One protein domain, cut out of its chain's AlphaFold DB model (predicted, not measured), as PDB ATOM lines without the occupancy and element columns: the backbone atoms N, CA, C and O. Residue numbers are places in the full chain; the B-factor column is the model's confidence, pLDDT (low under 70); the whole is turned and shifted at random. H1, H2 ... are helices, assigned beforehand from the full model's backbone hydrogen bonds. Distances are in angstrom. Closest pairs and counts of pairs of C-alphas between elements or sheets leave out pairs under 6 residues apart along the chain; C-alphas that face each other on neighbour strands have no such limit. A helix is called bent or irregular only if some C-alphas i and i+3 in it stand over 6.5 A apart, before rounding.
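What this domain is: This is residues 2 to 156 of the 162 residues of an uncharacterized protein of Pseudoalteromonas arctica (UniProt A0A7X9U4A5). One long helix, H3, runs the length of the model; H4 folds back beside it, H2 packs on its first part from residue 86 to 100, and H1a crosses it steeply. Residues 2 to 9 of H1a stick out, while the short arm H1b folds back beyond the bend in H1. The printed part has 155 residues and is all helix, with four named helices in the order H1 H2 H3 H4. It is loose, with a radius of gyration of the C-alphas of 18.8 A, and only just elongated, spanning 62 by 41 by 31 A.

Where its parts are: H1, residues 2 to 48, was assigned as one helix by its hydrogen bonds but is bent, with C-alphas 35 and 38 lying 9.5 A apart. Its arm H1a, residues 2 to 35, starts at C-alpha 2 (149.338, 184.462, 208.245), is 49.9 A long and has a kink of 29 degrees near residue 28; H1b is residues 38 to 48. H2 is residues 52 to 74, 33.0 A. H3, residues 81 to 121, is 61.9 A long and only just irregular: C-alphas 81 and 84 are 6.7 A apart. H4, residues 125 to 154, is 44.0 A long and ends at C-alpha 154 (137.844, 176.828, 197.180).

How they stand to each other: H3 is the hub. H1a touches it with residues 17 to 29 alone, at a steep tilt of 58 degrees, the closest C-alphas being those of Gly 25 and Gly 109, 3.9 A. H2 and H3 form a hairpin, closest at C-alphas His 65 and Ser 93, 5.4 A. H3 and H4 form another, at a shallow tilt of 29 degrees, closest at C-alphas Ala 108 and Ser 138, 4.2 A. H1a also touches H4, closest at C-alphas Glu 17 and Tyr 146, 6.2 A. H1a touches H1b, closest at C-alphas Leu 33 and Leu 41, 5.5 A; H1b and H3 are near each other, and H1a and H2 are apart. Every O i to N i+4 pair is within hydrogen-bond range in H1b, H2 and H4, against 26 of 30 in H1a and 32 of 37 in H3.

The domain as a whole: The C-alphas farthest apart, of Asp 80 and Thr 124, are 62.6 A apart. The printed part has no cut and no long link. Confidence is under 70 at residues 2 to 11, 50, 73, 75 to 83 and 155 to 156.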
ATOM      1  N   HIS A   2     150.486 185.041 208.983       37.25
ATOM      2  CA  HIS A   2     149.338 184.462 208.245       37.25
ATOM      3  C   HIS A   2     148.034 185.300 208.211       37.25
ATOM      4  O   HIS A   2     147.202 185.116 207.322       37.25
ATOM      5  N   ILE A   3     147.830 186.213 209.169       43.38
ATOM      6  CA  ILE A   3     146.591 187.009 209.298       43.38
ATOM      7  C   ILE A   3     146.530 188.133 208.245       43.38
ATOM      8  O   ILE A   3     145.471 188.383 207.673       43.38
ATOM      9  N   ASN A   4     147.673 188.749 207.916       37.56
ATOM     10  CA  ASN A   4     147.740 189.834 206.928       37.56
ATOM     11  C   ASN A   4     147.527 189.350 205.485       37.56
ATOM     12  O   ASN A   4     146.970 190.080 204.671       37.56
ATOM     13  N   GLN A   5     147.903 188.108 205.172       41.19
ATOM     14  CA  GLN A   5     147.748 187.547 203.827       41.19
ATOM     15  C   GLN A   5     146.290 187.155 203.527       41.19
ATOM     16  O   GLN A   5     145.793 187.443 202.442       41.19
ATOM     17  N   LYS A   6     145.563 186.609 204.519       46.75
ATOM     18  CA  LYS A   6     144.122 186.304 204.409       46.75
ATOM     19  C   LYS A   6     143.261 187.562 204.247       46.75
ATOM     20  O   LYS A   6     142.325 187.558 203.451       46.75
ATOM     21  N   ARG A   7     143.580 188.632 204.989       49.00
ATOM     22  CA  ARG A   7     142.820 189.894 204.958       49.00
ATOM     23  C   ARG A   7     142.983 190.627 203.615       49.00
ATOM     24  O   ARG A   7     142.003 191.165 203.110       49.00
ATOM     25  N   LYS A   8     144.177 190.562 203.004       51.00
ATOM     26  CA  LYS A   8     144.427 191.061 201.638       51.00
ATOM     27  C   LYS A   8     143.568 190.332 200.600       51.00
ATOM     28  O   LYS A   8     142.896 190.977 199.811       51.00
ATOM     29  N   THR A   9     143.517 188.998 200.632       59.41
ATOM     30  CA  THR A   9     142.743 188.221 199.641       59.41
ATOM     31  C   THR A   9     141.231 188.461 199.713       59.41
ATOM     32  O   THR A   9     140.565 188.456 198.687       59.41
ATOM     33  N   THR A  10     140.678 188.710 200.906       62.69
ATOM     34  CA  THR A  10     139.233 188.945 201.075       62.69
ATOM     35  C   THR A  10     138.785 190.341 200.649       62.69
ATOM     36  O   THR A  10     137.659 190.485 200.181       62.69
ATOM     37  N   SER A  11     139.632 191.372 200.789       63.78
ATOM     38  CA  SER A  11     139.255 192.727 200.359       63.78
ATOM     39  C   SER A  11     139.256 192.868 198.838       63.78
ATOM     40  O   SER A  11     138.385 193.544 198.305       63.78
ATOM     41  N   HIS A  12     140.192 192.204 198.149       78.81
ATOM     42  CA  HIS A  12     140.205 192.155 196.684       78.81
ATOM     43  C   HIS A  12     138.945 191.476 196.140       78.81
ATOM     44  O   HIS A  12     138.292 192.032 195.273       78.81
ATOM     45  N   LEU A  13     138.527 190.363 196.751       83.56
ATOM     46  CA  LEU A  13     137.283 189.679 196.394       83.56
ATOM     47  C   LEU A  13     136.046 190.582 196.495       83.56
ATOM     48  O   LEU A  13     135.284 190.667 195.544       83.56
ATOM     49  N   LEU A  14     135.837 191.269 197.625       85.62
ATOM     50  CA  LEU A  14     134.687 192.175 197.771       85.62
ATOM     51  C   LEU A  14     134.717 193.321 196.755       85.62
ATOM     52  O   LEU A  14     133.674 193.710 196.239       85.62
ATOM     53  N   PHE A  15     135.904 193.857 196.476       89.06
ATOM     54  CA  PHE A  15     136.080 194.907 195.480       89.06
ATOM     55  C   PHE A  15     135.721 194.418 194.070       89.06
ATOM     56  O   PHE A  15     134.963 195.088 193.370       89.06
ATOM     57  N   ASP A  16     136.183 193.225 193.696       89.38
ATOM     58  CA  ASP A  16     135.852 192.594 192.418       89.38
ATOM     59  C   ASP A  16     134.340 192.348 192.300       89.38
ATOM     60  O   ASP A  16     133.751 192.626 191.259       89.38
ATOM     61  N   GLU A  17     133.680 191.907 193.378       90.00
ATOM     62  CA  GLU A  17     132.222 191.729 193.395       90.00
ATOM     63  C   GLU A  17     131.459 193.039 193.201       90.00
ATOM     64  O   GLU A  17     130.472 193.059 192.469       90.00
ATOM     65  N   ILE A  18     131.916 194.136 193.814       91.12
ATOM     66  CA  ILE A  18     131.314 195.460 193.616       91.12
ATOM     67  C   ILE A  18     131.454 195.883 192.152       91.12
ATOM     68  O   ILE A  18     130.468 196.296 191.542       91.12
ATOM     69  N   ILE A  19     132.647 195.741 191.565       92.75
ATOM     70  CA  ILE A  19     132.872 196.065 190.149       92.75
ATOM     71  C   ILE A  19     131.987 195.196 189.257       92.75
ATOM     72  O   ILE A  19     131.306 195.719 188.376       92.75
ATOM     73  N   CYS A  20     131.956 193.883 189.482       91.50
ATOM     74  CA  CYS A  20     131.116 192.985 188.704       91.50
ATOM     75  C   CYS A  20     129.630 193.329 188.856       91.50
ATOM     76  O   CYS A  20     128.922 193.347 187.855       91.50
ATOM     77  N   ALA A  21     129.151 193.644 190.061       91.44
ATOM     78  CA  ALA A  21     127.770 194.067 190.270       91.44
ATOM     79  C   ALA A  21     127.451 195.342 189.477       91.44
ATOM     80  O   ALA A  21     126.443 195.386 188.773       91.44
ATOM     81  N   ILE A  22     128.343 196.336 189.494       90.25
ATOM     82  CA  ILE A  22     128.195 197.553 188.681       90.25
ATOM     83  C   ILE A  22     128.122 197.200 187.188       90.25
ATOM     84  O   ILE A  22     127.220 197.649 186.483       90.25
ATOM     85  N   VAL A  23     129.031 196.359 186.695       92.12
ATOM     86  CA  VAL A  23     129.075 195.992 185.273       92.12
ATOM     87  C   VAL A  23     127.832 195.207 184.841       92.12
ATOM     88  O   VAL A  23     127.262 195.499 183.794       92.12
ATOM     89  N   PHE A  24     127.389 194.232 185.635       90.00
ATOM     90  CA  PHE A  24     126.284 193.342 185.265       90.00
ATOM     91  C   PHE A  24     124.896 193.904 185.575       90.00
ATOM     92  O   PHE A  24     123.941 193.547 184.892       90.00
ATOM     93  N   GLY A  25     124.764 194.745 186.599       88.88
ATOM     94  CA  GLY A  25     123.484 195.325 187.000       88.88
ATOM     95  C   GLY A  25     123.338 196.777 186.566       88.88
ATOM     96  O   GLY A  25     122.382 197.129 185.882       88.88
ATOM     97  N   SER A  26     124.299 197.627 186.932       89.56
ATOM     98  CA  SER A  26     124.184 199.076 186.747       89.56
ATOM     99  C   SER A  26     124.330 199.522 185.291       89.56
ATOM    100  O   SER A  26     123.599 200.413 184.863       89.56
ATOM    101  N   ILE A  27     125.238 198.921 184.511       91.00
ATOM    102  CA  ILE A  27     125.438 199.309 183.102       91.00
ATOM    103  C   ILE A  27     124.174 199.074 182.256       91.00
ATOM    104  O   ILE A  27     123.762 200.016 181.578       91.00
ATOM    105  N   PRO A  28     123.507 197.901 182.292       90.00
ATOM    106  CA  PRO A  28     122.234 197.725 181.592       90.00
ATOM    107  C   PRO A  28     121.179 198.761 181.994       90.00
ATOM    108  O   PRO A  28     120.528 199.329 181.120       90.00
ATOM    109  N   CYS A  29     121.061 199.077 183.289       90.38
ATOM    110  CA  CYS A  29     120.144 200.113 183.768       90.38
ATOM    111  C   CYS A  29     120.479 201.496 183.198       90.38
ATOM    112  O   CYS A  29     119.577 202.209 182.762       90.38
ATOM    113  N   LEU A  30     121.762 201.867 183.155       90.69
ATOM    114  CA  LEU A  30     122.217 203.126 182.561       90.69
ATOM    115  C   LEU A  30     121.926 203.197 181.062       90.69
ATOM    116  O   LEU A  30     121.475 204.234 180.587       90.69
ATOM    117  N   LEU A  31     122.158 202.111 180.321       92.12
ATOM    118  CA  LEU A  31     121.860 202.064 178.889       92.12
ATOM    119  C   LEU A  31     120.361 202.236 178.641       92.12
ATOM    120  O   LEU A  31     119.969 203.076 177.836       92.12
ATOM    121  N   VAL A  32     119.518 201.498 179.366       91.81
ATOM    122  CA  VAL A  32     118.060 201.630 179.240       91.81
ATOM    123  C   VAL A  32     117.608 203.043 179.603       91.81
ATOM    124  O   VAL A  32     116.823 203.631 178.866       91.81
ATOM    125  N   LEU A  33     118.139 203.622 180.683       88.81
ATOM    126  CA  LEU A  33     117.823 204.995 181.071       88.81
ATOM    127  C   LEU A  33     118.237 206.006 179.989       88.81
ATOM    128  O   LEU A  33     117.483 206.928 179.695       88.81
ATOM    129  N   GLN A  34     119.409 205.817 179.381       92.81
ATOM    130  CA  GLN A  34     119.940 206.708 178.350       92.81
ATOM    131  C   GLN A  34     119.142 206.642 177.041       92.81
ATOM    132  O   GLN A  34     118.949 207.671 176.397       92.81
ATOM    133  N   PHE A  35     118.706 205.448 176.626       95.12
ATOM    134  CA  PHE A  35     118.041 205.247 175.332       95.12
ATOM    135  C   PHE A  35     116.511 205.285 175.403       95.12
ATOM    136  O   PHE A  35     115.875 205.693 174.435       95.12
ATOM    137  N   SER A  36     115.925 204.888 176.533       91.00
ATOM    138  CA  SER A  36     114.475 204.711 176.701       91.00
ATOM    139  C   SER A  36     113.893 205.525 177.865       91.00
ATOM    140  O   SER A  36     112.699 205.430 178.147       91.00
ATOM    141  N   GLY A  37     114.716 206.324 178.552       87.88
ATOM    142  CA  GLY A  37     114.281 207.161 179.666       87.88
ATOM    143  C   GLY A  37     113.823 206.368 180.894       87.88
ATOM    144  O   GLY A  37     114.056 205.166 181.033       87.88
ATOM    145  N   VAL A  38     113.163 207.070 181.819       85.88
ATOM    146  CA  VAL A  38     112.693 206.494 183.091       85.88
ATOM    147  C   VAL A  38     111.590 205.459 182.868       85.88
ATOM    148  O   VAL A  38     111.603 204.421 183.520       85.88
ATOM    149  N   GLU A  39     110.674 205.693 181.926       85.56
ATOM    150  CA  GLU A  39     109.602 204.742 181.595       85.56
ATOM    151  C   GLU A  39     110.174 203.415 181.088       85.56
ATOM    152  O   GLU A  39     109.802 202.351 181.583       85.56
ATOM    153  N   GLY A  40     111.160 203.467 180.185       86.38
ATOM    154  CA  GLY A  40     111.858 202.269 179.725       86.38
ATOM    155  C   GLY A  40     112.595 201.543 180.849       86.38
ATOM    156  O   GLY A  40     112.615 200.313 180.870       86.38
ATOM    157  N   LEU A  41     113.157 202.281 181.812       86.06
ATOM    158  CA  LEU A  41     113.799 201.694 182.986       86.06
ATOM    159  C   LEU A  41     112.782 200.981 183.892       86.06
ATOM    160  O   LEU A  41     113.059 199.874 184.351       86.06
ATOM    161  N   VAL A  42     111.602 201.569 184.111       84.69
ATOM    162  CA  VAL A  42     110.507 200.936 184.870       84.69
ATOM    163  C   VAL A  42     110.056 199.649 184.185       84.69
ATOM    164  O   VAL A  42     110.058 198.601 184.827       84.69
ATOM    165  N   SER A  43     109.771 199.687 182.880       85.25
ATOM    166  CA  SER A  43     109.380 198.488 182.126       85.25
ATOM    167  C   SER A  43     110.479 197.424 182.099       85.25
ATOM    168  O   SER A  43     110.190 196.231 182.182       85.25
ATOM    169  N   PHE A  44     111.749 197.833 182.027       86.75
ATOM    170  CA  PHE A  44     112.876 196.913 182.152       86.75
ATOM    171  C   PHE A  44     112.851 196.209 183.506       86.75
ATOM    172  O   PHE A  44     112.924 194.983 183.545       86.75
ATOM    173  N   PHE A  45     112.684 196.952 184.603       82.00
ATOM    174  CA  PHE A  45     112.603 196.373 185.940       82.00
ATOM    175  C   PHE A  45     111.400 195.463 186.135       82.00
ATOM    176  O   PHE A  45     111.558 194.393 186.717       82.00
ATOM    177  N   GLU A  46     110.229 195.827 185.622       81.88
ATOM    178  CA  GLU A  46     109.058 194.947 185.634       81.88
ATOM    179  C   GLU A  46     109.330 193.644 184.875       81.88
ATOM    180  O   GLU A  46     108.978 192.569 185.356       81.88
ATOM    181  N   GLY A  47     110.028 193.724 183.739       80.94
ATOM    182  CA  GLY A  47     110.398 192.558 182.937       80.94
ATOM    183  C   GLY A  47     111.476 191.672 183.568       80.94
ATOM    184  O   GLY A  47     111.422 190.450 183.423       80.94
ATOM    185  N   ILE A  48     112.455 192.255 184.267       77.56
ATOM    186  CA  ILE A  48     113.528 191.489 184.922       77.56
ATOM    187  C   ILE A  48     113.182 191.051 186.343       77.56
ATOM    188  O   ILE A  48     113.926 190.247 186.904       77.56
ATOM    189  N   THR A  49     112.099 191.562 186.937       72.88
ATOM    190  CA  THR A  49     111.653 191.136 188.266       72.88
ATOM    191  C   THR A  49     111.049 189.741 188.147       72.88
ATOM    192  O   THR A  49     109.973 189.580 187.568       72.88
ATOM    193  N   PRO A  50     111.722 188.702 188.670       69.12
ATOM    194  CA  PRO A  50     111.181 187.360 188.606       69.12
ATOM    195  C   PRO A  50     109.908 187.282 189.465       69.12
ATOM    196  O   PRO A  50     109.880 187.847 190.561       69.12
ATOM    197  N   PRO A  51     108.875 186.546 189.025       75.56
ATOM    198  CA  PRO A  51     107.734 186.220 189.870       75.56
ATOM    199  C   PRO A  51     108.169 185.539 191.175       75.56
ATOM    200  O   PRO A  51     109.174 184.822 191.194       75.56
ATOM    201  N   ASP A  52     107.382 185.679 192.244       77.69
ATOM    202  CA  ASP A  52     107.734 185.191 193.589       77.69
ATOM    203  C   ASP A  52     108.183 183.717 193.614       77.69
ATOM    204  O   ASP A  52     109.149 183.352 194.287       77.69
ATOM    205  N   TYR A  53     107.546 182.859 192.812       75.44
ATOM    206  CA  TYR A  53     107.909 181.443 192.711       75.44
ATOM    207  C   TYR A  53     109.312 181.203 192.131       75.44
ATOM    208  O   TYR A  53     109.988 180.258 192.543       75.44
ATOM    209  N   LEU A  54     109.786 182.061 191.222       75.06
ATOM    210  CA  LEU A  54     111.159 182.000 190.717       75.06
ATOM    211  C   LEU A  54     112.159 182.475 191.775       75.06
ATOM    212  O   LEU A  54     113.246 181.910 191.871       75.06
ATOM    213  N   ILE A  55     111.791 183.445 192.617       76.81
ATOM    214  CA  ILE A  55     112.628 183.857 193.754       76.81
ATOM    215  C   ILE A  55     112.826 182.677 194.713       76.81
ATOM    216  O   ILE A  55     113.963 182.365 195.078       76.81
ATOM    217  N   TYR A  56     111.748 181.969 195.070       78.44
ATOM    218  CA  TYR A  56     111.843 180.763 195.900       78.44
ATOM    219  C   TYR A  56     112.670 179.661 195.230       78.44
ATOM    220  O   TYR A  56     113.437 178.974 195.906       78.44
ATOM    221  N   TYR A  57     112.571 179.521 193.908       80.00
ATOM    222  CA  TYR A  57     113.387 178.581 193.146       80.00
ATOM    223  C   TYR A  57     114.884 178.927 193.188       80.00
ATOM    224  O   TYR A  57     115.703 178.050 193.467       80.00
ATOM    225  N   PHE A  58     115.268 180.191 192.988       77.25
ATOM    226  CA  PHE A  58     116.671 180.606 193.106       77.25
ATOM    227  C   PHE A  58     117.200 180.443 194.533       77.25
ATOM    228  O   PHE A  58     118.332 179.998 194.723       77.25
ATOM    229  N   LEU A  59     116.370 180.714 195.543       80.88
ATOM    230  CA  LEU A  59     116.715 180.442 196.937       80.88
ATOM    231  C   LEU A  59     116.944 178.941 197.176       80.88
ATOM    232  O   LEU A  59     117.937 178.561 197.798       80.88
ATOM    233  N   LEU A  60     116.070 178.085 196.639       84.50
ATOM    234  CA  LEU A  60     116.216 176.632 196.699       84.50
ATOM    235  C   LEU A  60     117.514 176.169 196.024       84.50
ATOM    236  O   LEU A  60     118.220 175.334 196.588       84.50
ATOM    237  N   LEU A  61     117.865 176.724 194.860       80.88
ATOM    238  CA  LEU A  61     119.130 176.429 194.180       80.88
ATOM    239  C   LEU A  61     120.344 176.829 195.029       80.88
ATOM    240  O   LEU A  61     121.297 176.053 195.130       80.88
ATOM    241  N   THR A  62     120.302 177.988 195.688       80.25
ATOM    242  CA  THR A  62     121.356 178.433 196.614       80.25
ATOM    243  C   THR A  62     121.494 177.487 197.812       80.25
ATOM    244  O   THR A  62     122.611 177.126 198.203       80.25
ATOM    245  N   ILE A  63     120.375 177.013 198.371       84.06
ATOM    246  CA  ILE A  63     120.376 176.012 199.450       84.06
ATOM    247  C   ILE A  63     120.954 174.684 198.944       84.06
ATOM    248  O   ILE A  63     121.836 174.117 199.590       84.06
ATOM    249  N   LEU A  64     120.523 174.207 197.776       81.75
ATOM    250  CA  LEU A  64     121.006 172.956 197.190       81.75
ATOM    251  C   LEU A  64     122.517 173.003 196.931       81.75
ATOM    252  O   LEU A  64     123.231 172.070 197.300       81.75
ATOM    253  N   HIS A  65     123.018 174.106 196.369       80.81
ATOM    254  CA  HIS A  65     124.451 174.339 196.183       80.81
ATOM    255  C   HIS A  65     125.207 174.259 197.521       80.81
ATOM    256  O   HIS A  65     126.218 173.557 197.627       80.81
ATOM    257  N   SER A  66     124.667 174.896 198.566       78.25
ATOM    258  CA  SER A  66     125.231 174.881 199.924       78.25
ATOM    259  C   SER A  66     125.277 173.472 200.528       78.25
ATOM    260  O   SER A  66     126.274 173.090 201.143       78.25
ATOM    261  N   VAL A  67     124.223 172.674 200.328       81.62
ATOM    262  CA  VAL A  67     124.140 171.286 200.808       81.62
ATOM    263  C   VAL A  67     125.144 170.398 200.080       81.62
ATOM    264  O   VAL A  67     125.901 169.680 200.733       81.62
ATOM    265  N   VAL A  68     125.214 170.471 198.747       78.25
ATOM    266  CA  VAL A  68     126.188 169.686 197.965       78.25
ATOM    267  C   VAL A  68     127.616 170.042 198.371       78.25
ATOM    268  O   VAL A  68     128.455 169.152 198.530       78.25
ATOM    269  N   TRP A  69     127.889 171.326 198.606       74.94
ATOM    270  CA  TRP A  69     129.175 171.774 199.126       74.94
ATOM    271  C   TRP A  69     129.479 171.187 200.510       74.94
ATOM    272  O   TRP A  69     130.566 170.640 200.719       74.94
ATOM    273  N   ALA A  70     128.527 171.250 201.446       77.12
ATOM    274  CA  ALA A  70     128.699 170.705 202.789       77.12
ATOM    275  C   ALA A  70     128.972 169.195 202.737       77.12
ATOM    276  O   ALA A  70     129.939 168.720 203.334       77.12
ATOM    277  N   ILE A  71     128.202 168.450 201.942       76.12
ATOM    278  CA  ILE A  71     128.424 167.018 201.724       76.12
ATOM    279  C   ILE A  71     129.820 166.783 201.141       76.12
ATOM    280  O   ILE A  71     130.553 165.941 201.651       76.12
ATOM    281  N   SER A  72     130.240 167.540 200.125       70.19
ATOM    282  CA  SER A  72     131.571 167.379 199.525       70.19
ATOM    283  C   SER A  72     132.707 167.655 200.512       70.19
ATOM    284  O   SER A  72     133.750 167.008 200.433       70.19
ATOM    285  N   LYS A  73     132.530 168.615 201.424       69.69
ATOM    286  CA  LYS A  73     133.548 168.993 202.409       69.69
ATOM    287  C   LYS A  73     133.640 168.000 203.569       69.69
ATOM    288  O   LYS A  73     134.741 167.735 204.043       69.69
ATOM    289  N   TYR A  74     132.502 167.490 204.039       71.50
ATOM    290  CA  TYR A  74     132.427 166.640 205.232       71.50
ATOM    291  C   TYR A  74     132.341 165.139 204.918       71.50
ATOM    292  O   TYR A  74     132.554 164.324 205.813       71.50
ATOM    293  N   SER A  75     132.101 164.740 203.664       63.97
ATOM    294  CA  SER A  75     132.124 163.334 203.239       63.97
ATOM    295  C   SER A  75     133.564 162.838 203.054       63.97
ATOM    296  O   SER A  75     134.042 162.611 201.939       63.97
ATOM    297  N   LEU A  76     134.256 162.665 204.179       50.19
ATOM    298  CA  LEU A  76     135.472 161.868 204.294       50.19
ATOM    299  C   LEU A  76     135.118 160.391 204.035       50.19
ATOM    300  O   LEU A  76     134.270 159.828 204.716       50.19
ATOM    301  N   SER A  77     135.786 159.766 203.060       49.41
ATOM    302  CA  SER A  77     135.860 158.303 202.881       49.41
ATOM    303  C   SER A  77     134.549 157.554 202.568       49.41
ATOM    304  O   SER A  77     134.034 156.803 203.391       49.41
ATOM    305  N   LEU A  78     134.057 157.643 201.327       51.94
ATOM    306  CA  LEU A  78     133.119 156.641 200.794       51.94
ATOM    307  C   LEU A  78     133.658 156.085 199.472       51.94
ATOM    308  O   LEU A  78     134.078 156.864 198.617       51.94
ATOM    309  N   SER A  79     133.650 154.750 199.392       54.97
ATOM    310  CA  SER A  79     133.940 153.818 198.284       54.97
ATOM    311  C   SER A  79     134.084 154.410 196.871       54.97
ATOM    312  O   SER A  79     133.306 155.277 196.464       54.97
ATOM    313  N   ASP A  80     135.015 153.852 196.082       58.81
ATOM    314  CA  ASP A  80     135.305 154.211 194.682       58.81
ATOM    315  C   ASP A  80     134.062 154.290 193.772       58.81
ATOM    316  O   ASP A  80     134.019 155.128 192.873       58.81
ATOM    317  N   SER A  81     133.002 153.518 194.050       58.72
ATOM    318  CA  SER A  81     131.730 153.585 193.304       58.72
ATOM    319  C   SER A  81     131.024 154.947 193.442       58.72
ATOM    320  O   SER A  81     130.433 155.473 192.496       58.72
ATOM    321  N   SER A  82     131.159 155.601 194.599       64.88
ATOM    322  CA  SER A  82     130.551 156.913 194.867       64.88
ATOM    323  C   SER A  82     131.359 158.094 194.312       64.88
ATOM    324  O   SER A  82     130.873 159.228 194.279       64.88
ATOM    325  N   ARG A  83     132.585 157.850 193.835       67.69
ATOM    326  CA  ARG A  83     133.523 158.893 193.402       67.69
ATOM    327  C   ARG A  83     133.077 159.591 192.116       67.69
ATOM    328  O   ARG A  83     133.120 160.818 192.045       67.69
ATOM    329  N   THR A  84     132.583 158.834 191.136       71.88
ATOM    330  CA  THR A  84     132.078 159.376 189.861       71.88
ATOM    331  C   THR A  84     130.824 160.224 190.068       71.88
ATOM    332  O   THR A  84     130.703 161.310 189.501       71.88
ATOM    333  N   PHE A  85     129.909 159.767 190.927       72.12
ATOM    334  CA  PHE A  85     128.694 160.508 191.261       72.12
ATOM    335  C   PHE A  85     129.006 161.805 192.019       72.12
ATOM    336  O   PHE A  85     128.518 162.868 191.639       72.12
ATOM    337  N   LYS A  86     129.897 161.751 193.021       72.00
ATOM    338  CA  LYS A  86     130.386 162.944 193.734       72.00
ATOM    339  C   LYS A  86     131.023 163.961 192.789       72.00
ATOM    340  O   LYS A  86     130.735 165.146 192.903       72.00
ATOM    341  N   TYR A  87     131.846 163.509 191.839       74.31
ATOM    342  CA  TYR A  87     132.472 164.397 190.856       74.31
ATOM    343  C   TYR A  87     131.437 165.090 189.961       74.31
ATOM    344  O   TYR A  87     131.503 166.304 189.776       74.31
ATOM    345  N   ARG A  88     130.439 164.349 189.460       76.50
ATOM    346  CA  ARG A  88     129.350 164.924 188.653       76.50
ATOM    347  C   ARG A  88     128.501 165.915 189.449       76.50
ATOM    348  O   ARG A  88     128.241 167.006 188.956       76.50
ATOM    349  N   LEU A  89     128.121 165.576 190.682       75.88
ATOM    350  CA  LEU A  89     127.387 166.491 191.566       75.88
ATOM    351  C   LEU A  89     128.181 167.760 191.862       75.88
ATOM    352  O   LEU A  89     127.625 168.853 191.863       75.88
ATOM    353  N   HIS A  90     129.482 167.624 192.086       76.81
ATOM    354  CA  HIS A  90     130.360 168.757 192.317       76.81
ATOM    355  C   HIS A  90     130.486 169.647 191.071       76.81
ATOM    356  O   HIS A  90     130.395 170.866 191.189       76.81
ATOM    357  N   ALA A  91     130.632 169.065 189.875       78.75
ATOM    358  CA  ALA A  91     130.667 169.813 188.616       78.75
ATOM    359  C   ALA A  91     129.347 170.558 188.345       78.75
ATOM    360  O   ALA A  91     129.370 171.742 188.009       78.75
ATOM    361  N   LEU A  92     128.203 169.899 188.561       77.94
ATOM    362  CA  LEU A  92     126.881 170.524 188.452       77.94
ATOM    363  C   LEU A  92     126.712 171.654 189.469       77.94
ATOM    364  O   LEU A  92     126.314 172.758 189.109       77.94
ATOM    365  N   SER A  93     127.069 171.403 190.728       78.88
ATOM    366  CA  SER A  93     127.015 172.410 191.785       78.88
ATOM    367  C   SER A  93     127.891 173.616 191.445       78.88
ATOM    368  O   SER A  93     127.443 174.750 191.592       78.88
ATOM    369  N   TYR A  94     129.095 173.401 190.913       80.94
ATOM    370  CA  TYR A  94     129.984 174.477 190.481       80.94
ATOM    371  C   TYR A  94     129.361 175.350 189.378       80.94
ATOM    372  O   TYR A  94     129.393 176.577 189.496       80.94
ATOM    373  N   GLN A  95     128.746 174.740 188.358       81.94
ATOM    374  CA  GLN A  95     128.057 175.462 187.277       81.94
ATOM    375  C   GLN A  95     126.831 176.236 187.779       81.94
ATOM    376  O   GLN A  95     126.660 177.408 187.450       81.94
ATOM    377  N   VAL A  96     126.001 175.614 188.622       81.62
ATOM    378  CA  VAL A  96     124.832 176.274 189.228       81.62
ATOM    379  C   VAL A  96     125.269 177.451 190.100       81.62
ATOM    380  O   VAL A  96     124.704 178.536 189.989       81.62
ATOM    381  N   GLY A  97     126.313 177.266 190.912       82.94
ATOM    382  CA  GLY A  97     126.898 178.332 191.721       82.94
ATOM    383  C   GLY A  97     127.384 179.505 190.869       82.94
ATOM    384  O   GLY A  97     127.159 180.652 191.235       82.94
ATOM    385  N   PHE A  98     127.973 179.234 189.699       83.81
ATOM    386  CA  PHE A  98     128.486 180.278 188.806       83.81
ATOM    387  C   PHE A  98     127.352 181.131 188.242       83.81
ATOM    388  O   PHE A  98     127.422 182.360 188.260       83.81
ATOM    389  N   ASN A  99     126.271 180.480 187.819       86.38
ATOM    390  CA  ASN A  99     125.090 181.169 187.311       86.38
ATOM    391  C   ASN A  99     124.395 181.987 188.413       86.38
ATOM    392  O   ASN A  99     123.986 183.122 188.170       86.38
ATOM    393  N   LEU A 100     124.316 181.450 189.636       86.56
ATOM    394  CA  LEU A 100     123.768 182.168 190.791       86.56
ATOM    395  C   LEU A 100     124.595 183.410 191.140       86.56
ATOM    396  O   LEU A 100     124.018 184.458 191.416       86.56
ATOM    397  N   VAL A 101     125.927 183.330 191.086       90.00
ATOM    398  CA  VAL A 101     126.804 184.493 191.300       90.00
ATOM    399  C   VAL A 101     126.480 185.608 190.304       90.00
ATOM    400  O   VAL A 101     126.300 186.756 190.711       90.00
ATOM    401  N   GLY A 102     126.360 185.280 189.013       88.69
ATOM    402  CA  GLY A 102     125.977 186.250 187.982       88.69
ATOM    403  C   GLY A 102     124.616 186.896 188.256       88.69
ATOM    404  O   GLY A 102     124.487 188.118 188.194       88.69
ATOM    405  N   PHE A 103     123.627 186.088 188.641       89.50
ATOM    406  CA  PHE A 103     122.289 186.559 188.997       89.50
ATOM    407  C   PHE A 103     122.302 187.530 190.188       89.50
ATOM    408  O   PHE A 103     121.769 188.636 190.096       89.50
ATOM    409  N   TYR A 104     122.970 187.165 191.286       90.44
ATOM    410  CA  TYR A 104     123.056 188.023 192.469       90.44
ATOM    411  C   TYR A 104     123.841 189.316 192.210       90.44
ATOM    412  O   TYR A 104     123.458 190.361 192.734       90.44
ATOM    413  N   ARG A 105     124.886 189.287 191.368       93.19
ATOM    414  CA  ARG A 105     125.602 190.497 190.917       93.19
ATOM    415  C   ARG A 105     124.688 191.436 190.132       93.19
ATOM    416  O   ARG A 105     124.694 192.636 190.393       93.19
ATOM    417  N   ALA A 106     123.893 190.898 189.207       91.19
ATOM    418  CA  ALA A 106     122.959 191.693 188.413       91.19
ATOM    419  C   ALA A 106     121.914 192.388 189.300       91.19
ATOM    420  O   ALA A 106     121.705 193.591 189.162       91.19
ATOM    421  N   ILE A 107     121.328 191.667 190.265       89.38
ATOM    422  CA  ILE A 107     120.390 192.241 191.245       89.38
ATOM    423  C   ILE A 107     121.075 193.311 192.103       89.38
ATOM    424  O   ILE A 107     120.547 194.411 192.269       89.38
ATOM    425  N   ALA A 108     122.260 193.007 192.637       92.19
ATOM    426  CA  ALA A 108     122.999 193.919 193.503       92.19
ATOM    427  C   ALA A 108     123.405 195.226 192.799       92.19
ATOM    428  O   ALA A 108     123.525 196.260 193.453       92.19
ATOM    429  N   GLY A 109     123.641 195.195 191.488       91.44
ATOM    430  CA  GLY A 109     123.958 196.398 190.719       91.44
ATOM    431  C   GLY A 109     122.743 197.173 190.217       91.44
ATOM    432  O   GLY A 109     122.849 198.381 189.999       91.44
ATOM    433  N   SER A 110     121.605 196.509 190.009       90.56
ATOM    434  CA  SER A 110     120.427 197.120 189.391       90.56
ATOM    435  C   SER A 110     119.507 197.803 190.413       90.56
ATOM    436  O   SER A 110     119.040 198.915 190.177       90.56
ATOM    437  N   LEU A 111     119.309 197.220 191.599       89.62
ATOM    438  CA  LEU A 111     118.401 197.766 192.621       89.62
ATOM    439  C   LEU A 111     118.725 199.190 193.109       89.62
ATOM    440  O   LEU A 111     117.779 199.962 193.307       89.62
ATOM    441  N   PRO A 112     119.997 199.606 193.277       89.69
ATOM    442  CA  PRO A 112     120.308 200.977 193.674       89.69
ATOM    443  C   PRO A 112     119.817 202.022 192.663       89.69
ATOM    444  O   PRO A 112     119.453 203.125 193.068       89.69
ATOM    445  N   PHE A 113     119.734 201.669 191.373       86.62
ATOM    446  CA  PHE A 113     119.245 202.561 190.315       86.62
ATOM    447  C   PHE A 113     117.747 202.846 190.401       86.62
ATOM    448  O   PHE A 113     117.299 203.849 189.859       86.62
ATOM    449  N   ILE A 114     116.981 202.012 191.106       82.69
ATOM    450  CA  ILE A 114     115.577 202.299 191.430       82.69
ATOM    451  C   ILE A 114     115.491 203.005 192.779       82.69
ATOM    452  O   ILE A 114     114.811 204.018 192.930       82.69
ATOM    453  N   ALA A 115     116.175 202.453 193.781       85.75
ATOM    454  CA  ALA A 115     115.985 202.861 195.161       85.75
ATOM    455  C   ALA A 115     116.477 204.290 195.429       85.75
ATOM    456  O   ALA A 115     115.814 205.032 196.152       85.75
ATOM    457  N   ILE A 116     117.607 204.698 194.836       85.62
ATOM    458  CA  ILE A 116     118.167 206.041 195.038       85.62
ATOM    459  C   ILE A 116     117.238 207.120 194.450       85.62
ATOM    460  O   ILE A 116     116.883 208.032 195.196       85.62
ATOM    461  N   PRO A 117     116.768 207.031 193.187       82.81
ATOM    462  CA  PRO A 117     115.786 207.982 192.671       82.81
ATOM    463  C   PRO A 117     114.491 208.045 193.481       82.81
ATOM    464  O   PRO A 117     114.001 209.145 193.716       82.81
ATOM    465  N   ILE A 118     113.962 206.911 193.966       82.19
ATOM    466  CA  ILE A 118     112.769 206.920 194.834       82.19
ATOM    467  C   ILE A 118     113.015 207.791 196.072       82.19
ATOM    468  O   ILE A 118     112.195 208.647 196.386       82.19
ATOM    469  N   LEU A 119     114.164 207.636 196.736       84.62
ATOM    470  CA  LEU A 119     114.509 208.437 197.917       84.62
ATOM    471  C   LEU A 119     114.673 209.933 197.614       84.62
ATOM    472  O   LEU A 119     114.474 210.747 198.510       84.62
ATOM    473  N   ILE A 120     115.036 210.301 196.383       84.94
ATOM    474  CA  ILE A 120     115.257 211.697 195.983       84.94
ATOM    475  C   ILE A 120     113.946 212.365 195.550       84.94
ATOM    476  O   ILE A 120     113.685 213.502 195.938       84.94
ATOM    477  N   TYR A 121     113.128 211.677 194.748       80.94
ATOM    478  CA  TYR A 121     111.983 212.276 194.054       80.94
ATOM    479  C   TYR A 121     110.623 211.972 194.696       80.94
ATOM    480  O   TYR A 121     109.717 212.792 194.585       80.94
ATOM    481  N   ASP A 122     110.467 210.839 195.388       76.31
ATOM    482  CA  ASP A 122     109.223 210.458 196.070       76.31
ATOM    483  C   ASP A 122     109.512 210.032 197.518       76.31
ATOM    484  O   ASP A 122     109.604 208.856 197.874       76.31
ATOM    485  N   SER A 123     109.649 211.039 198.382       73.12
ATOM    486  CA  SER A 123     109.921 210.872 199.815       73.12
ATOM    487  C   SER A 123     108.667 210.581 200.653       73.12
ATOM    488  O   SER A 123     108.596 210.941 201.831       73.12
ATOM    489  N   THR A 124     107.643 209.934 200.091       88.94
ATOM    490  CA  THR A 124     106.528 209.451 200.915       88.94
ATOM    491  C   THR A 124     106.990 208.322 201.841       88.94
ATOM    492  O   THR A 124     107.889 207.542 201.525       88.94
ATOM    493  N   ARG A 125     106.363 208.195 203.020       82.81
ATOM    494  CA  ARG A 125     106.766 207.202 204.035       82.81
ATOM    495  C   ARG A 125     106.787 205.770 203.477       82.81
ATOM    496  O   ARG A 125     107.696 205.012 203.797       82.81
ATOM    497  N   GLY A 126     105.814 205.417 202.635       84.56
ATOM    498  CA  GLY A 126     105.747 204.109 201.973       84.56
ATOM    499  C   GLY A 126     106.879 203.891 200.965       84.56
ATOM    500  O   GLY A 126     107.552 202.859 201.017       84.56
ATOM    501  N   SER A 127     107.136 204.877 200.103       82.00
ATOM    502  CA  SER A 127     108.210 204.836 199.104       82.00
ATOM    503  C   SER A 127     109.600 204.760 199.747       82.00
ATOM    504  O   SER A 127     110.432 203.962 199.314       82.00
ATOM    505  N   ILE A 128     109.820 205.469 200.861       85.88
ATOM    506  CA  ILE A 128     111.058 205.382 201.652       85.88
ATOM    507  C   ILE A 128     111.280 203.963 202.189       85.88
ATOM    508  O   ILE A 128     112.366 203.407 202.017       85.88
ATOM    509  N   PHE A 129     110.269 203.341 202.809       84.94
ATOM    510  CA  PHE A 129     110.405 201.969 203.314       84.94
ATOM    511  C   PHE A 129     110.714 200.972 202.193       84.94
ATOM    512  O   PHE A 129     111.579 200.110 202.360       84.94
ATOM    513  N   LYS A 130     110.052 201.117 201.039       82.38
ATOM    514  CA  LYS A 130     110.300 200.280 199.859       82.38
ATOM    515  C   LYS A 130     111.735 200.434 199.352       82.38
ATOM    516  O   LYS A 130     112.407 199.431 199.123       82.38
ATOM    517  N   ALA A 131     112.227 201.666 199.230       84.94
ATOM    518  CA  ALA A 131     113.589 201.935 198.783       84.94
ATOM    519  C   ALA A 131     114.644 201.395 199.762       84.94
ATOM    520  O   ALA A 131     115.613 200.767 199.333       84.94
ATOM    521  N   ILE A 132     114.437 201.555 201.074       88.50
ATOM    522  CA  ILE A 132     115.315 200.961 202.095       88.50
ATOM    523  C   ILE A 132     115.349 199.436 201.948       88.50
ATOM    524  O   ILE A 132     116.429 198.845 201.963       88.50
ATOM    525  N   PHE A 133     114.194 198.794 201.763       86.94
ATOM    526  CA  PHE A 133     114.129 197.345 201.575       86.94
ATOM    527  C   PHE A 133     114.879 196.891 200.313       86.94
ATOM    528  O   PHE A 133     115.641 195.927 200.366       86.94
ATOM    529  N   MET A 134     114.738 197.621 199.201       87.50
ATOM    530  CA  MET A 134     115.487 197.359 197.966       87.50
ATOM    531  C   MET A 134     117.001 197.492 198.167       87.50
ATOM    532  O   MET A 134     117.749 196.630 197.711       87.50
ATOM    533  N   LEU A 135     117.467 198.519 198.886       90.38
ATOM    534  CA  LEU A 135     118.892 198.687 199.196       90.38
ATOM    535  C   LEU A 135     119.418 197.570 200.102       90.38
ATOM    536  O   LEU A 135     120.496 197.032 199.848       90.38
ATOM    537  N   LEU A 136     118.655 197.169 201.122       91.75
ATOM    538  CA  LEU A 136     119.016 196.033 201.974       91.75
ATOM    539  C   LEU A 136     119.106 194.737 201.165       91.75
ATOM    540  O   LEU A 136     120.058 193.975 201.332       91.75
ATOM    541  N   PHE A 137     118.160 194.507 200.255       89.69
ATOM    542  CA  PHE A 137     118.169 193.335 199.385       89.69
ATOM    543  C   PHE A 137     119.328 193.365 198.374       89.69
ATOM    544  O   PHE A 137     119.950 192.333 198.110       89.69
ATOM    545  N   SER A 138     119.693 194.551 197.885       91.69
ATOM    546  CA  SER A 138     120.885 194.782 197.064       91.69
ATOM    547  C   SER A 138     122.168 194.389 197.801       91.69
ATOM    548  O   SER A 138     123.000 193.657 197.265       91.69
ATOM    549  N   ILE A 139     122.310 194.820 199.060       92.75
ATOM    550  CA  ILE A 139     123.456 194.476 199.914       92.75
ATOM    551  C   ILE A 139     123.471 192.974 200.211       92.75
ATOM    552  O   ILE A 139     124.518 192.336 200.101       92.75
ATOM    553  N   ALA A 140     122.321 192.385 200.547       91.12
ATOM    554  CA  ALA A 140     122.207 190.950 200.790       91.12
ATOM    555  C   ALA A 140     122.606 190.128 199.552       91.12
ATOM    556  O   ALA A 140     123.326 189.137 199.678       91.12
ATOM    557  N   SER A 141     122.208 190.573 198.357       90.31
ATOM    558  CA  SER A 141     122.586 189.946 197.087       90.31
ATOM    559  C   SER A 141     124.090 190.053 196.829       90.31
ATOM    560  O   SER A 141     124.719 189.063 196.461       90.31
ATOM    561  N   LEU A 142     124.704 191.207 197.109       92.69
ATOM    562  CA  LEU A 142     126.155 191.374 196.993       92.69
ATOM    563  C   LEU A 142     126.915 190.441 197.949       92.69
ATOM    564  O   LEU A 142     127.907 189.822 197.564       92.69
ATOM    565  N   LEU A 143     126.433 190.295 199.187       91.75
ATOM    566  CA  LEU A 143     127.003 189.360 200.158       91.75
ATOM    567  C   LEU A 143     126.846 187.902 199.709       91.75
ATOM    568  O   LEU A 143     127.783 187.118 199.872       91.75
ATOM    569  N   ALA A 144     125.701 187.541 199.124       89.56
ATOM    570  CA  ALA A 144     125.476 186.214 198.559       89.56
ATOM    571  C   ALA A 144     126.435 185.928 197.391       89.56
ATOM    572  O   ALA A 144     127.062 184.869 197.374       89.56
ATOM    573  N   ALA A 145     126.616 186.884 196.473       90.94
ATOM    574  CA  ALA A 145     127.580 186.781 195.377       90.94
ATOM    575  C   ALA A 145     129.012 186.597 195.902       90.94
ATOM    576  O   ALA A 145     129.679 185.633 195.533       90.94
ATOM    577  N   TYR A 146     129.446 187.435 196.849       90.50
ATOM    578  CA  TYR A 146     130.752 187.303 197.502       90.50
ATOM    579  C   TYR A 146     130.955 185.929 198.142       90.50
ATOM    580  O   TYR A 146     132.001 185.296 197.974       90.50
ATOM    581  N   TRP A 147     129.954 185.454 198.878       87.88
ATOM    582  CA  TRP A 147     130.022 184.180 199.576       87.88
ATOM    583  C   TRP A 147     130.107 182.995 198.606       87.88
ATOM    584  O   TRP A 147     130.934 182.098 198.795       87.88
ATOM    585  N   LEU A 148     129.311 183.021 197.536       86.50
ATOM    586  CA  LEU A 148     129.339 182.013 196.481       86.50
ATOM    587  C   LEU A 148     130.667 182.035 195.710       86.50
ATOM    588  O   LEU A 148     131.275 180.979 195.554       86.50
ATOM    589  N   THR A 149     131.183 183.203 195.314       87.88
ATOM    590  CA  THR A 149     132.501 183.313 194.660       87.88
ATOM    591  C   THR A 149     133.611 182.770 195.554       87.88
ATOM    592  O   THR A 149     134.465 181.998 195.109       87.88
ATOM    593  N   TYR A 150     133.585 183.113 196.845       85.19
ATOM    594  CA  TYR A 150     134.539 182.588 197.818       85.19
ATOM    595  C   TYR A 150     134.489 181.057 197.908       85.19
ATOM    596  O   TYR A 150     135.526 180.391 198.022       85.19
ATOM    597  N   TRP A 151     133.290 180.480 197.857       78.94
ATOM    598  CA  TRP A 151     133.114 179.032 197.838       78.94
ATOM    599  C   TRP A 151     133.632 178.408 196.554       78.94
ATOM    600  O   TRP A 151     134.401 177.450 196.632       78.94
ATOM    601  N   GLN A 152     133.301 178.987 195.404       79.75
ATOM    602  CA  GLN A 152     133.764 178.511 194.108       79.75
ATOM    603  C   GLN A 152     135.282 178.517 193.993       79.75
ATOM    604  O   GLN A 152     135.839 177.546 193.497       79.75
ATOM    605  N   GLN A 153     135.970 179.545 194.500       80.25
ATOM    606  CA  GLN A 153     137.437 179.576 194.509       80.25
ATOM    607  C   GLN A 153     138.050 178.420 195.312       80.25
ATOM    608  O   GLN A 153     139.105 177.899 194.952       80.25
ATOM    609  N   LYS A 154     137.390 177.983 196.390       72.62
ATOM    610  CA  LYS A 154     137.844 176.828 197.180       72.62
ATOM    611  C   LYS A 154     137.529 175.491 196.532       72.62
ATOM    612  O   LYS A 154     138.240 174.522 196.793       72.62
ATOM    613  N   THR A 155     136.458 175.433 195.754       67.31
ATOM    614  CA  THR A 155     135.970 174.215 195.113       67.31
ATOM    615  C   THR A 155     136.257 174.173 193.625       67.31
ATOM    616  O   THR A 155     135.694 173.329 192.942       67.31
ATOM    617  N   VAL A 156     137.146 175.020 193.089       67.75
ATOM    618  CA  VAL A 156     137.558 174.896 191.687       67.75
ATOM    619  C   VAL A 156     138.073 173.469 191.471       67.75
ATOM    620  O   VAL A 156     139.017 173.057 192.159       67.75
TER     621      VAL A 156